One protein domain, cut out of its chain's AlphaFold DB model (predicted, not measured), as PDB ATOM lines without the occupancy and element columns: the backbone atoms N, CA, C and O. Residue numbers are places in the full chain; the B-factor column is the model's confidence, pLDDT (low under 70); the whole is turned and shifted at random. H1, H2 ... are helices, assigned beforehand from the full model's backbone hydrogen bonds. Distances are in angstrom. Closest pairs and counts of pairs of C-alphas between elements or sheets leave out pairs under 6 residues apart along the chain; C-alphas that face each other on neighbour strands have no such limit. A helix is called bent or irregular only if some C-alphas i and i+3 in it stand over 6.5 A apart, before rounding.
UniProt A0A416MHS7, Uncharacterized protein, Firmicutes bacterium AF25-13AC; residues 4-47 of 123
ATOM      1  N   LEU A   4     151.233  -0.949  51.037       90.12
ATOM      2  CA  LEU A   4     152.550  -0.307  51.123       90.12
ATOM      3  C   LEU A   4     152.826   0.276  52.511       90.12
ATOM      4  O   LEU A   4     153.929   0.153  53.030       90.12
ATOM      5  N   GLN A   5     151.822   0.883  53.139       88.44
ATOM      6  CA  GLN A   5     151.975   1.445  54.477       88.44
ATOM      7  C   GLN A   5     152.218   0.345  55.524       88.44
ATOM      8  O   GLN A   5     153.089   0.491  56.374       88.44
ATOM      9  N   LYS A   6     151.538  -0.802  55.387       93.00
ATOM     10  CA  LYS A   6     151.764  -1.978  56.242       93.00
ATOM     11  C   LYS A   6     153.162  -2.585  56.052       93.00
ATOM     12  O   LYS A   6     153.796  -2.988  57.021       93.00
ATOM     13  N   GLU A   7     153.650  -2.645  54.814       93.12
ATOM     14  CA  GLU A   7     155.024  -3.070  54.500       93.12
ATOM     15  C   GLU A   7     156.072  -2.177  55.175       93.12
ATOM     16  O   GLU A   7     157.054  -2.683  55.713       93.12
ATOM     17  N   ILE A   8     155.862  -0.858  55.172       89.25
ATOM     18  CA  ILE A   8     156.781   0.094  55.810       89.25
ATOM     19  C   ILE A   8     156.804  -0.103  57.329       89.25
ATOM     20  O   ILE A   8     157.886  -0.179  57.911       89.25
ATOM     21  N   GLU A   9     155.638  -0.233  57.964       88.56
ATOM     22  CA  GLU A   9     155.533  -0.460  59.413       88.56
ATOM     23  C   GLU A   9     156.241  -1.753  59.848       88.56
ATOM     24  O   GLU A   9     156.994  -1.750  60.822       88.56
ATOM     25  N   ASN A  10     156.083  -2.832  59.077       94.25
ATOM     26  CA  ASN A  10     156.717  -4.125  59.357       94.25
ATOM     27  C   ASN A  10     158.248  -4.113  59.211       94.25
ATOM     28  O   ASN A  10     158.918  -5.002  59.733       94.25
ATOM     29  N   ARG A  11     158.819  -3.155  58.473       91.44
ATOM     30  CA  ARG A  11     160.273  -3.069  58.254       91.44
ATOM     31  C   ARG A  11     161.024  -2.457  59.428       91.44
ATOM     32  O   ARG A  11     162.250  -2.484  59.399       91.44
ATOM     33  N   HIS A  12     160.318  -1.908  60.422       88.12
ATOM     34  CA  HIS A  12     160.917  -1.277  61.601       88.12
ATOM     35  C   HIS A  12     162.044  -0.305  61.223       88.12
ATOM     36  O   HIS A  12     163.155  -0.376  61.747       88.12
ATOM     37  N   LEU A  13     161.765   0.572  60.249       88.75
ATOM     38  CA  LEU A  13     162.758   1.520  59.753       88.75
ATOM     39  C   LEU A  13     163.268   2.400  60.908       88.75
ATOM     40  O   LEU A  13     162.452   2.885  61.695       88.75
ATOM     41  N   PRO A  14     164.589   2.642  61.002       87.62
ATOM     42  CA  PRO A  14     165.142   3.522  62.020       87.62
ATOM     43  C   PRO A  14     164.520   4.919  61.964       87.62
ATOM     44  O   PRO A  14     164.314   5.481  60.885       87.62
ATOM     45  N   GLU A  15     164.265   5.511  63.129       92.88
ATOM     46  CA  GLU A  15     163.740   6.872  63.197       92.88
ATOM     47  C   GLU A  15     164.788   7.885  62.715       92.88
ATOM     48  O   GLU A  15     165.924   7.935  63.196       92.88
ATOM     49  N   LEU A  16     164.405   8.717  61.742       95.12
ATOM     50  CA  LEU A  16     165.313   9.705  61.157       95.12
ATOM     51  C   LEU A  16     165.617  10.849  62.132       95.12
ATOM     52  O   LEU A  16     166.769  11.252  62.260       95.12
ATOM     53  N   MET A  17     164.589  11.338  62.834       97.56
ATOM     54  CA  MET A  17     164.652  12.507  63.724       97.56
ATOM     55  C   MET A  17     164.901  12.122  65.190       97.56
ATOM     56  O   MET A  17     164.383  12.758  66.108       97.56
ATOM     57  N   ARG A  18     165.687  11.066  65.406       97.81
ATOM     58  CA  ARG A  18     166.111  10.597  66.725       97.81
ATOM     59  C   ARG A  18     167.586  10.222  66.682       97.81
ATOM     60  O   ARG A  18     168.003   9.532  65.754       97.81
ATOM     61  N   LEU A  19     168.354  10.691  67.658       97.00
ATOM     62  CA  LEU A  19     169.747  10.298  67.861       97.00
ATOM     63  C   LEU A  19     169.834   8.838  68.322       97.00
ATOM     64  O   LEU A  19     168.856   8.260  68.802       97.00
ATOM     65  N   GLU A  20     171.011   8.232  68.198       94.50
ATOM     66  CA  GLU A  20     171.239   6.846  68.628       94.50
ATOM     67  C   GLU A  20     170.971   6.649  70.129       94.50
ATOM     68  O   GLU A  20     170.457   5.613  70.547       94.50
ATOM     69  N   ASN A  21     171.237   7.677  70.936       94.69
ATOM     70  CA  ASN A  21     170.958   7.676  72.372       94.69
ATOM     71  C   ASN A  21     169.459   7.813  72.723       94.69
ATOM     72  O   ASN A  21     169.105   7.756  73.900       94.69
ATOM     73  N   GLY A  22     168.583   7.988  71.729       95.44
ATOM     74  CA  GLY A  22     167.138   8.114  71.899       95.44
ATOM     75  C   GLY A  22     166.606   9.550  71.952       95.44
ATOM     76  O   GLY A  22     165.384   9.729  71.871       95.44
ATOM     77  N   ASP A  23     167.472  10.563  72.028       97.44
ATOM     78  CA  ASP A  23     167.067  11.971  72.081       97.44
ATOM     79  C   ASP A  23     166.444  12.433  70.755       97.44
ATOM     80  O   ASP A  23     166.816  11.987  69.667       97.44
ATOM     81  N   ALA A  24     165.471  13.341  70.835       98.12
ATOM     82  CA  ALA A  24     164.813  13.888  69.653       98.12
ATOM     83  C   ALA A  24     165.714  14.902  68.929       98.12
ATOM     84  O   ALA A  24     166.321  15.765  69.556       98.12
ATOM     85  N   VAL A  25     165.726  14.852  67.596       98.38
ATOM     86  CA  VAL A  25     166.364  15.870  66.753       98.38
ATOM     87  C   VAL A  25     165.362  16.993  66.518       98.38
ATOM     88  O   VAL A  25     164.383  16.822  65.791       98.38
ATOM     89  N   THR A  26     165.592  18.148  67.136       98.12
ATOM     90  CA  THR A  26     164.631  19.267  67.143       98.12
ATOM     91  C   THR A  26     165.151  20.516  66.445       98.12
ATOM     92  O   THR A  26     164.367  21.381  66.052       98.12
ATOM     93  N   ASN A  27     166.467  20.616  66.276       98.19
ATOM     94  CA  ASN A  27     167.118  21.786  65.713       98.19
ATOM     95  C   ASN A  27     168.299  21.409  64.800       98.19
ATOM     96  O   ASN A  27     168.621  20.242  64.577       98.19
ATOM     97  N   TYR A  28     168.932  22.437  64.236       98.25
ATOM     98  CA  TYR A  28     170.036  22.293  63.292       98.25
ATOM     99  C   TYR A  28     171.294  21.647  63.898       98.25
ATOM    100  O   TYR A  28     171.964  20.875  63.211       98.25
ATOM    101  N   GLU A  29     171.612  21.928  65.162       98.19
ATOM    102  CA  GLU A  29     172.776  21.338  65.832       98.19
ATOM    103  C   GLU A  29     172.539  19.855  66.139       98.19
ATOM    104  O   GLU A  29     173.404  19.031  65.837       98.19
ATOM    105  N   ASP A  30     171.335  19.488  66.590       98.25
ATOM    106  CA  ASP A  30     170.945  18.080  66.750       98.25
ATOM    107  C   ASP A  30     171.051  17.329  65.408       98.25
ATOM    108  O   ASP A  30     171.543  16.200  65.338       98.25
ATOM    109  N   TRP A  31     170.626  17.965  64.309       98.31
ATOM    110  CA  TRP A  31     170.692  17.361  62.977       98.31
ATOM    111  C   TRP A  31     172.128  17.126  62.514       98.31
ATOM    112  O   TRP A  31     172.395  16.110  61.873       98.31
ATOM    113  N   LYS A  32     173.076  18.016  62.838       98.44
ATOM    114  CA  LYS A  32     174.496  17.768  62.535       98.44
ATOM    115  C   LYS A  32     174.993  16.501  63.220       98.44
ATOM    116  O   LYS A  32     175.663  15.703  62.568       98.44
ATOM    117  N   LEU A  33     174.640  16.305  64.492       98.06
ATOM    118  CA  LEU A  33     174.998  15.094  65.233       98.06
ATOM    119  C   LEU A  33     174.386  13.859  64.565       98.06
ATOM    120  O   LEU A  33     175.118  12.941  64.188       98.06
ATOM    121  N   ARG A  34     173.074  13.888  64.297       98.19
ATOM    122  CA  ARG A  34     172.369  12.779  63.642       98.19
ATOM    123  C   ARG A  34     172.925  12.457  62.256       98.19
ATOM    124  O   ARG A  34     173.062  11.294  61.885       98.19
ATOM    125  N   ARG A  35     173.269  13.479  61.474       97.75
ATOM    126  CA  ARG A  35     173.847  13.317  60.137       97.75
ATOM    127  C   ARG A  35     175.193  12.600  60.191       97.75
ATOM    128  O   ARG A  35     175.461  11.767  59.325       97.75
ATOM    129  N   GLU A  36     176.025  12.895  61.187       97.50
ATOM    130  CA  GLU A  36     177.293  12.187  61.362       97.50
ATOM    131  C   GLU A  36     177.093  10.747  61.862       97.50
ATOM    132  O   GLU A  36     177.816   9.866  61.404       97.50
ATOM    133  N   GLU A  37     176.097  10.464  62.712       97.12
ATOM    134  CA  GLU A  37     175.720   9.079  63.065       97.12
ATOM    135  C   GLU A  37     175.309   8.272  61.827       97.12
ATOM    136  O   GLU A  37     175.858   7.201  61.570       97.12
ATOM    137  N   ILE A  38     174.396   8.816  61.011       96.44
ATOM    138  CA  ILE A  38     173.933   8.171  59.773       96.44
ATOM    139  C   ILE A  38     175.111   7.931  58.830       96.44
ATOM    140  O   ILE A  38     175.244   6.848  58.264       96.44
ATOM    141  N   LYS A  39     175.994   8.922  58.672       95.69
ATOM    142  CA  LYS A  39     177.196   8.785  57.849       95.69
ATOM    143  C   LYS A  39     178.097   7.660  58.359       95.69
ATOM    144  O   LYS A  39     178.524   6.841  57.553       95.69
ATOM    145  N   LYS A  40     178.374   7.596  59.667       94.94
ATOM    146  CA  LYS A  40     179.188   6.524  60.265       94.94
ATOM    147  C   LYS A  40     178.567   5.153  60.023       94.94
ATOM    148  O   LYS A  40     179.279   4.255  59.587       94.94
ATOM    149  N   LEU A  41     177.258   5.022  60.236       94.50
ATOM    150  CA  LEU A  41     176.522   3.782  59.993       94.50
ATOM    151  C   LEU A  41     176.627   3.349  58.525       94.50
ATOM    152  O   LEU A  41     177.010   2.219  58.242       94.50
ATOM    153  N   LEU A  42     176.352   4.256  57.582       95.38
ATOM    154  CA  LEU A  42     176.442   3.955  56.151       95.38
ATOM    155  C   LEU A  42     177.872   3.607  55.723       95.38
ATOM    156  O   LEU A  42     178.051   2.701  54.915       95.38
ATOM    157  N   CYS A  43     178.886   4.289  56.257       96.00
ATOM    158  CA  CYS A  43     180.285   3.961  55.989       96.00
ATOM    159  C   CYS A  43     180.675   2.585  56.541       96.00
ATOM    160  O   CYS A  43     181.367   1.841  55.855       96.00
ATOM    161  N   HIS A  44     180.245   2.242  57.754       95.06
ATOM    162  CA  HIS A  44     180.591   0.967  58.383       95.06
ATOM    163  C   HIS A  44     179.875  -0.220  57.722       95.06
ATOM    164  O   HIS A  44     180.509  -1.227  57.429       95.06
ATOM    165  N   GLU A  45     178.576  -0.083  57.443       95.00
ATOM    166  CA  GLU A  45     177.726  -1.209  57.028       95.00
ATOM    167  C   GLU A  45     177.565  -1.357  55.510       95.00
ATOM    168  O   GLU A  45     177.202  -2.432  55.036       95.00
ATOM    169  N   TYR A  46     177.769  -0.290  54.727       94.69
ATOM    170  CA  TYR A  46     177.378  -0.288  53.312       94.69
ATOM    171  C   TYR A  46     178.453   0.237  52.357       94.69
ATOM    172  O   TYR A  46     178.847  -0.464  51.428       94.69
ATOM    173  N   MET A  47     178.923   1.471  52.547       94.38
ATOM    174  CA  MET A  47     179.733   2.184  51.547       94.38
ATOM    175  C   MET A  47     181.246   2.069  51.769       94.38
ATOM    176  O   MET A  47     182.013   2.421  50.875       94.38
TER     177      MET A  47
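What this domain is: This is residues 4 to 47 of the 123 residues of an uncharacterized protein of Firmicutes bacterium AF25-13AC (UniProt A0A416MHS7). A long helix, H2, and a short one, H1, are held far from each other by a long link, which loops beside H2 before entering it. Residues 4 to 14, with H1, stick out as an arm. The printed part has 44 residues with two named helices, H1 then H2, and no named strand; it is all helix in class. It is loose, with a radius of gyration of the C-alphas of 12.2 A, and spans 33 by 27 by 16 A.

Where its parts are: Find C-alpha 4 at (152.550, -0.307, 51.123); there H1, residues 4 to 10, begins. Go on to C-alpha 28 at (170.036, 22.293, 63.292), where H2, residues 28 to 47, starts its 25.2 A to C-alpha 47 at (179.733, 2.184, 51.547). H2 is irregular, but only just: C-alphas 44 and 47 are 7.0 A apart.

How they stand to each other: H1 and H2 are apart, with no C-alpha of the one within 8 A of the other. Every O i to N i+4 pair is within hydrogen-bond range in H1, and 15 of 16 in H2. Residues 40 to 46 of H2 stand free.

The domain as a whole: The C-alphas farthest apart, those of Leu 4 and Glu 29, are 33.1 A apart. Residues 11 to 27 make the long link. The printed part has no cut, and no printed residue is under 70 in pLDDT.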